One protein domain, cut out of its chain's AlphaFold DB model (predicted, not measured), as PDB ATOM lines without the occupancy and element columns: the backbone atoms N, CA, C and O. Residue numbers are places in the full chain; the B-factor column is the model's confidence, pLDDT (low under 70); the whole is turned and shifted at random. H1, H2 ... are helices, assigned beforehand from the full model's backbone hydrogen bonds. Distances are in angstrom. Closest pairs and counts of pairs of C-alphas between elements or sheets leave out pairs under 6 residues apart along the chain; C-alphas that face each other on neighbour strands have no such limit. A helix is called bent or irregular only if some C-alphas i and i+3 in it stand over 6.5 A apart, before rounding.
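What this domain is: This is residues 29 to 90 of the 97 residues of an uncharacterized protein of Orenia marismortui (UniProt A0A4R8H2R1). One long helix, H1, makes a long arm, and after it the chain folds back to the short helix H2, which begins near the middle of H1 and points away from it about perpendicular. From H2 a long stretch without a named element, residues 71 to 82, leads to a small third helix, H3, apart from both others, in a loose, open arrangement. The printed part has 62 residues with three named helices, in the order H1, H2, H3, and no named strand; the class is all helix. The whole is loose, with a radius of gyration of the C-alphas of 14.8 A, and only just elongated, spanning 44 by 29 by 17 A.

Where its parts are: H1, residues 29 to 54, is 38.2 A long from C-alpha 29 at (163.232, 145.431, 136.195) to C-alpha 54 at (158.036, 183.173, 134.087). H2, residues 61 to 70, measures 14.4 A. H3, residues 83 to 89, measures 10.0 A and ends with C-alpha 89 at (159.884, 151.019, 109.295). H3 is neither bent nor irregular, but only just: C-alphas 85 and 88 are 6.4 A apart.

How they stand to each other: H1 touches H2 with residues 40 to 47 alone; the closest C-alphas, those of Tyr 44 and Met 62, are 5.3 A apart. Their lines are about perpendicular, at 87 degrees. H3 is apart from H1 and from H2. In H2 every O i to N i+4 pair is within hydrogen-bond range; in H1 20 of 22 are, and in H3 1 of 3, beside 2 of 4 O i to N i+3 pairs.

The domain as a whole: The C-alphas farthest apart, those of Met 53 and Thr 85, are 43.7 A apart. Residues 29 to 38 of H1 stand free, as do residues 67 to 72 and 79 to 85. The link from H1 to H2 is short, with 6 residues, and that from H2 to H3 long, with 12. The printed part has no cut, its mean pLDDT is 93.3, and no printed residue is under 70.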
ATOM      1  N   ASP A  29     164.304 144.653 136.814       94.19
ATOM      2  CA  ASP A  29     163.232 145.431 136.195       94.19
ATOM      3  C   ASP A  29     162.810 146.596 137.095       94.19
ATOM      4  O   ASP A  29     162.472 147.669 136.591       94.19
ATOM      5  N   LYS A  30     162.948 146.455 138.421       96.06
ATOM      6  CA  LYS A  30     162.794 147.579 139.362       96.06
ATOM      7  C   LYS A  30     163.879 148.632 139.190       96.06
ATOM      8  O   LYS A  30     163.580 149.823 139.260       96.06
ATOM      9  N   GLU A  31     165.115 148.218 138.925       96.00
ATOM     10  CA  GLU A  31     166.216 149.141 138.623       96.00
ATOM     11  C   GLU A  31     165.937 149.916 137.327       96.00
ATOM     12  O   GLU A  31     165.993 151.147 137.311       96.00
ATOM     13  N   LYS A  32     165.532 149.222 136.252       93.06
ATOM     14  CA  LYS A  32     165.131 149.870 134.988       93.06
ATOM     15  C   LYS A  32     163.964 150.837 135.193       93.06
ATOM     16  O   LYS A  32     164.010 151.964 134.703       93.06
ATOM     17  N   ALA A  33     162.931 150.418 135.926       94.19
ATOM     18  CA  ALA A  33     161.765 151.247 136.214       94.19
ATOM     19  C   ALA A  33     162.144 152.504 137.005       94.19
ATOM     20  O   ALA A  33     161.645 153.589 136.697       94.19
ATOM     21  N   TYR A  34     163.057 152.381 137.975       95.44
ATOM     22  CA  TYR A  34     163.601 153.521 138.705       95.44
ATOM     23  C   TYR A  34     164.269 154.520 137.755       95.44
ATOM     24  O   TYR A  34     163.892 155.689 137.764       95.44
ATOM     25  N   HIS A  35     165.187 154.065 136.894       94.31
ATOM     26  CA  HIS A  35     165.902 154.942 135.961       94.31
ATOM     27  C   HIS A  35     164.972 155.655 134.973       94.31
ATOM     28  O   HIS A  35     165.122 156.854 134.733       94.31
ATOM     29  N   ILE A  36     163.991 154.940 134.414       93.75
ATOM     30  CA  ILE A  36     163.002 155.538 133.508       93.75
ATOM     31  C   ILE A  36     162.185 156.595 134.257       93.75
ATOM     32  O   ILE A  36     162.051 157.723 133.786       93.75
ATOM     33  N   THR A  37     161.677 156.258 135.443       95.12
ATOM     34  CA  THR A  37     160.819 157.155 136.228       95.12
ATOM     35  C   THR A  37     161.578 158.393 136.697       95.12
ATOM     36  O   THR A  37     161.060 159.504 136.585       95.12
ATOM     37  N   SER A  38     162.815 158.241 137.179       95.25
ATOM     38  CA  SER A  38     163.637 159.373 137.610       95.25
ATOM     39  C   SER A  38     163.955 160.305 136.440       95.25
ATOM     40  O   SER A  38     163.837 161.518 136.590       95.25
ATOM     41  N   GLY A  39     164.269 159.754 135.262       92.94
ATOM     42  CA  GLY A  39     164.485 160.536 134.043       92.94
ATOM     43  C   GLY A  39     163.229 161.284 133.580       92.94
ATOM     44  O   GLY A  39     163.307 162.462 133.229       92.94
ATOM     45  N   MET A  40     162.057 160.641 133.639       94.31
ATOM     46  CA  MET A  40     160.775 161.291 133.339       94.31
ATOM     47  C   MET A  40     160.493 162.451 134.304       94.31
ATOM     48  O   MET A  40     160.152 163.552 133.871       94.31
ATOM     49  N   ILE A  41     160.668 162.233 135.610       94.62
ATOM     50  CA  ILE A  41     160.473 163.278 136.623       94.62
ATOM     51  C   ILE A  41     161.452 164.432 136.391       94.62
ATOM     52  O   ILE A  41     161.018 165.580 136.329       94.62
ATOM     53  N   GLY A  42     162.743 164.140 136.207       92.88
ATOM     54  CA  GLY A  42     163.772 165.149 135.945       92.88
ATOM     55  C   GLY A  42     163.438 165.998 134.721       92.88
ATOM     56  O   GLY A  42     163.337 167.218 134.829       92.88
ATOM     57  N   SER A  43     163.131 165.357 133.591       93.19
ATOM     58  CA  SER A  43     162.762 166.059 132.359       93.19
ATOM     59  C   SER A  43     161.511 166.929 132.526       93.19
ATOM     60  O   SER A  43     161.432 168.022 131.964       93.19
ATOM     61  N   TYR A  44     160.510 166.495 133.295       93.19
ATOM     62  CA  TYR A  44     159.339 167.331 133.574       93.19
ATOM     63  C   TYR A  44     159.684 168.532 134.475       93.19
ATOM     64  O   TYR A  44     159.254 169.659 134.207       93.19
ATOM     65  N   LEU A  45     160.499 168.315 135.510       92.12
ATOM     66  CA  LEU A  45     160.926 169.363 136.441       92.12
ATOM     67  C   LEU A  45     161.807 170.428 135.773       92.12
ATOM     68  O   LEU A  45     161.650 171.606 136.088       92.12
ATOM     69  N   GLU A  46     162.662 170.052 134.818       90.25
ATOM     70  CA  GLU A  46     163.462 170.998 134.022       90.25
ATOM     71  C   GLU A  46     162.591 172.062 133.346       90.25
ATOM     72  O   GLU A  46     162.872 173.256 133.442       90.25
ATOM     73  N   GLY A  47     161.489 171.645 132.714       90.38
ATOM     74  CA  GLY A  47     160.525 172.585 132.143       90.38
ATOM     75  C   GLY A  47     159.785 173.374 133.226       90.38
ATOM     76  O   GLY A  47     159.682 174.597 133.137       90.38
ATOM     77  N   SER A  48     159.352 172.697 134.295       90.19
ATOM     78  CA  SER A  48     158.563 173.295 135.382       90.19
ATOM     79  C   SER A  48     159.263 174.473 136.076       90.19
ATOM     80  O   SER A  48     158.589 175.359 136.604       90.19
ATOM     81  N   ILE A  49     160.602 174.514 136.098       90.19
ATOM     82  CA  ILE A  49     161.367 175.650 136.647       90.19
ATOM     83  C   ILE A  49     161.075 176.934 135.860       90.19
ATOM     84  O   ILE A  49     160.858 177.992 136.456       90.19
ATOM     85  N   PHE A  50     161.025 176.860 134.528       91.31
ATOM     86  CA  PHE A  50     160.701 178.020 133.698       91.31
ATOM     87  C   PHE A  50     159.250 178.456 133.858       91.31
ATOM     88  O   PHE A  50     158.977 179.656 133.886       91.31
ATOM     89  N   GLU A  51     158.335 177.501 134.012       92.69
ATOM     90  CA  GLU A  51     156.921 177.802 134.234       92.69
ATOM     91  C   GLU A  51     156.714 178.566 135.540       92.69
ATOM     92  O   GLU A  51     156.039 179.593 135.553       92.69
ATOM     93  N   GLN A  52     157.370 178.129 136.615       92.31
ATOM     94  CA  GLN A  52     157.336 178.809 137.910       92.31
ATOM     95  C   GLN A  52     157.994 180.194 137.861       92.31
ATOM     96  O   GLN A  52     157.481 181.140 138.455       92.31
ATOM     97  N   MET A  53     159.116 180.330 137.147       91.38
ATOM     98  CA  MET A  53     159.870 181.586 137.080       91.38
ATOM     99  C   MET A  53     159.199 182.648 136.198       91.38
ATOM    100  O   MET A  53     159.272 183.837 136.511       91.38
ATOM    101  N   PHE A  54     158.557 182.245 135.099       90.06
ATOM    102  CA  PHE A  54     158.036 183.173 134.087       90.06
ATOM    103  C   PHE A  54     156.516 183.153 133.917       90.06
ATOM    104  O   PHE A  54     155.989 183.985 133.178       90.06
ATOM    105  N   GLY A  55     155.804 182.219 134.554       88.06
ATOM    106  CA  GLY A  55     154.354 182.068 134.407       88.06
ATOM    107  C   GLY A  55     153.920 181.717 132.980       88.06
ATOM    108  O   GLY A  55     152.817 182.067 132.564       88.06
ATOM    109  N   ARG A  56     154.805 181.095 132.194       86.81
ATOM    110  CA  ARG A  56     154.568 180.704 130.798       86.81
ATOM    111  C   ARG A  56     154.894 179.234 130.611       86.81
ATOM    112  O   ARG A  56     155.824 178.747 131.239       86.81
ATOM    113  N   GLN A  57     154.166 178.580 129.714       87.25
ATOM    114  CA  GLN A  57     154.381 177.175 129.391       87.25
ATOM    115  C   GLN A  57     155.816 176.932 128.910       87.25
ATOM    116  O   GLN A  57     156.310 177.637 128.024       87.25
ATOM    117  N   ALA A  58     156.454 175.921 129.488       90.94
ATOM    118  CA  ALA A  58     157.763 175.445 129.082       90.94
ATOM    119  C   ALA A  58     157.635 174.208 128.187       90.94
ATOM    120  O   ALA A  58     156.565 173.613 128.042       90.94
ATOM    121  N   ILE A  59     158.743 173.825 127.556       91.06
ATOM    122  CA  ILE A  59     158.809 172.629 126.719       91.06
ATOM    123  C   ILE A  59     160.004 171.797 127.172       91.06
ATOM    124  O   ILE A  59     161.139 172.262 127.148       91.06
ATOM    125  N   SER A  60     159.732 170.550 127.545       94.19
ATOM    126  CA  SER A  60     160.719 169.480 127.683       94.19
ATOM    127  C   SER A  60     160.200 168.217 126.996       94.19
ATOM    128  O   SER A  60     159.039 168.170 126.575       94.19
ATOM    129  N   THR A  61     161.023 167.170 126.915       93.56
ATOM    130  CA  THR A  61     160.610 165.873 126.354       93.56
ATOM    131  C   THR A  61     159.311 165.375 126.985       93.56
ATOM    132  O   THR A  61     158.371 165.028 126.270       93.56
ATOM    133  N   MET A  62     159.199 165.425 128.316       95.00
ATOM    134  CA  MET A  62     157.987 164.963 128.999       95.00
ATOM    135  C   MET A  62     156.772 165.867 128.793       95.00
ATOM    136  O   MET A  62     155.655 165.353 128.787       95.00
ATOM    137  N   HIS A  63     156.952 167.169 128.550       95.19
ATOM    138  CA  HIS A  63     155.832 168.033 128.156       95.19
ATOM    139  C   HIS A  63     155.259 167.589 126.808       95.19
ATOM    140  O   HIS A  63     154.044 167.478 126.669       95.19
ATOM    141  N   ILE A  64     156.127 167.287 125.837       95.25
ATOM    142  CA  ILE A  64     155.714 166.851 124.497       95.25
ATOM    143  C   ILE A  64     155.027 165.483 124.561       95.25
ATOM    144  O   ILE A  64     153.950 165.324 123.990       95.25
ATOM    145  N   LEU A  65     155.601 164.512 125.280       95.69
ATOM    146  CA  LEU A  65     155.002 163.178 125.418       95.69
ATOM    147  C   LEU A  65     153.656 163.223 126.158       95.69
ATOM    148  O   LEU A  65     152.703 162.558 125.752       95.69
ATOM    149  N   ASN A  66     153.546 164.037 127.210       94.19
ATOM    150  CA  ASN A  66     152.279 164.246 127.907       94.19
ATOM    151  C   ASN A  66     151.240 164.918 126.997       94.19
ATOM    152  O   ASN A  66     150.096 164.473 126.935       94.19
ATOM    153  N   TYR A  67     151.640 165.950 126.251       95.31
ATOM    154  CA  TYR A  67     150.762 166.614 125.290       95.31
ATOM    155  C   TYR A  67     150.274 165.643 124.206       95.31
ATOM    156  O   TYR A  67     149.081 165.605 123.925       95.31
ATOM    157  N   ALA A  68     151.156 164.805 123.652       96.62
ATOM    158  CA  ALA A  68     150.789 163.769 122.686       96.62
ATOM    159  C   ALA A  68     149.694 162.840 123.239       96.62
ATOM    160  O   ALA A  68     148.647 162.690 122.607       96.62
ATOM    161  N   ASN A  69     149.873 162.324 124.460       94.88
ATOM    162  CA  ASN A  69     148.865 161.499 125.131       94.88
ATOM    163  C   ASN A  69     147.528 162.239 125.315       94.88
ATOM    164  O   ASN A  69     146.470 161.670 125.057       94.88
ATOM    165  N   GLN A  70     147.555 163.516 125.715       96.38
ATOM    166  CA  GLN A  70     146.345 164.340 125.864       96.38
ATOM    167  C   GLN A  70     145.612 164.577 124.536       96.38
ATOM    168  O   GLN A  70     144.389 164.700 124.528       96.38
ATOM    169  N   GLN A  71     146.343 164.629 123.420       97.62
ATOM    170  CA  GLN A  71     145.779 164.761 122.074       97.62
ATOM    171  C   GLN A  71     145.369 163.415 121.450       97.62
ATOM    172  O   GLN A  71     144.944 163.383 120.298       97.62
ATOM    173  N   GLY A  72     145.502 162.296 122.174       96.94
ATOM    174  CA  GLY A  72     145.221 160.960 121.640       96.94
ATOM    175  C   GLY A  72     146.242 160.478 120.604       96.94
ATOM    176  O   GLY A  72     145.953 159.556 119.843       96.94
ATOM    177  N   VAL A  73     147.431 161.088 120.558       96.62
ATOM    178  CA  VAL A  73     148.553 160.631 119.734       96.62
ATOM    179  C   VAL A  73     149.272 159.511 120.479       96.62
ATOM    180  O   VAL A  73     149.738 159.699 121.602       96.62
ATOM    181  N   ALA A  74     149.364 158.340 119.851       92.69
ATOM    182  CA  ALA A  74     149.998 157.178 120.456       92.69
ATOM    183  C   ALA A  74     151.511 157.388 120.637       92.69
ATOM    184  O   ALA A  74     152.221 157.745 119.696       92.69
ATOM    185  N   VAL A  75     152.001 157.119 121.849       92.25
ATOM    186  CA  VAL A  75     153.430 157.082 122.177       92.25
ATOM    187  C   VAL A  75     153.875 155.623 122.228       92.25
ATOM    188  O   VAL A  75     153.338 154.833 123.003       92.25
ATOM    189  N   TYR A  76     154.861 155.265 121.406       91.19
ATOM    190  CA  TYR A  76     155.387 153.901 121.306       91.19
ATOM    191  C   TYR A  76     156.757 153.782 121.974       91.19
ATOM    192  O   TYR A  76     157.562 154.713 121.946       91.19
ATOM    193  N   THR A  77     157.041 152.611 122.543       92.12
ATOM    194  CA  THR A  77     158.353 152.278 123.107       92.12
ATOM    195  C   THR A  77     159.070 151.285 122.203       92.12
ATOM    196  O   THR A  77     158.534 150.221 121.885       92.12
ATOM    197  N   ILE A  78     160.296 151.629 121.816       93.31
ATOM    198  CA  ILE A  78     161.203 150.729 121.102       93.31
ATOM    199  C   ILE A  78     162.146 150.114 122.133       93.31
ATOM    200  O   ILE A  78     162.762 150.832 122.920       93.31
ATOM    201  N   ASN A  79     162.223 148.790 122.158       93.50
ATOM    202  CA  ASN A  79     163.024 148.016 123.098       93.50
ATOM    203  C   ASN A  79     163.782 146.899 122.359       93.50
ATOM    204  O   ASN A  79     163.697 146.777 121.139       93.50
ATOM    205  N   GLN A  80     164.533 146.078 123.097       93.50
ATOM    206  CA  GLN A  80     165.303 144.978 122.503       93.50
ATOM    207  C   GLN A  80     164.430 143.955 121.768       93.50
ATOM    208  O   GLN A  80     164.892 143.367 120.797       93.50
ATOM    209  N   ASP A  81     163.177 143.773 122.184       96.50
ATOM    210  CA  ASP A  81     162.285 142.775 121.592       96.50
ATOM    211  C   ASP A  81     161.754 143.204 120.217       96.50
ATOM    212  O   ASP A  81     161.411 142.353 119.398       96.50
ATOM    213  N   ASN A  82     161.644 144.514 119.963       95.25
ATOM    214  CA  ASN A  82     160.993 145.035 118.760       95.25
ATOM    215  C   ASN A  82     161.898 145.866 117.839       95.25
ATOM    216  O   ASN A  82     161.514 146.092 116.688       95.25
ATOM    217  N   VAL A  83     163.087 146.283 118.291       95.69
ATOM    218  CA  VAL A  83     163.962 147.213 117.556       95.69
ATOM    219  C   VAL A  83     164.252 146.761 116.127       95.69
ATOM    220  O   VAL A  83     164.096 147.557 115.204       95.69
ATOM    221  N   ASP A  84     164.553 145.480 115.918       96.12
ATOM    222  CA  ASP A  84     164.922 144.944 114.602       96.12
ATOM    223  C   ASP A  84     163.766 144.977 113.596       96.12
ATOM    224  O   ASP A  84     163.981 144.991 112.385       96.12
ATOM    225  N   THR A  85     162.527 145.007 114.091       95.50
ATOM    226  CA  THR A  85     161.325 145.036 113.250       95.50
ATOM    227  C   THR A  85     160.766 146.439 113.078       95.50
ATOM    228  O   THR A  85     160.289 146.763 111.993       95.50
ATOM    229  N   VAL A  86     160.828 147.272 114.121       93.38
ATOM    230  CA  VAL A  86     160.236 148.615 114.139       93.38
ATOM    231  C   VAL A  86     161.178 149.644 113.528       93.38
ATOM    232  O   VAL A  86     160.734 150.456 112.720       93.38
ATOM    233  N   LEU A  87     162.471 149.615 113.868       90.69
ATOM    234  CA  LEU A  87     163.427 150.641 113.443       90.69
ATOM    235  C   LEU A  87     163.525 150.786 111.910       90.69
ATOM    236  O   LEU A  87     163.520 151.924 111.447       90.69
ATOM    237  N   PRO A  88     163.529 149.701 111.100       92.19
ATOM    238  CA  PRO A  88     163.548 149.819 109.638       92.19
ATOM    239  C   PRO A  88     162.277 150.425 109.023       92.19
ATOM    240  O   PRO A  88     162.300 150.809 107.858       92.19
ATOM    241  N   GLN A  89     161.165 150.475 109.766       90.56
ATOM    242  CA  GLN A  89     159.884 151.019 109.295       90.56
ATOM    243  C   GLN A  89     159.743 152.521 109.571       90.56
ATOM    244  O   GLN A  89     158.793 153.142 109.099       90.56
ATOM    245  N   LEU A  90     160.640 153.106 110.370       88.94
ATOM    246  CA  LEU A  90     160.569 154.520 110.713       88.94
ATOM    247  C   LEU A  90     161.097 155.371 109.559       88.94
ATOM    248  O   LEU A  90     162.279 155.333 109.232       88.94
TER     249      LEU A  90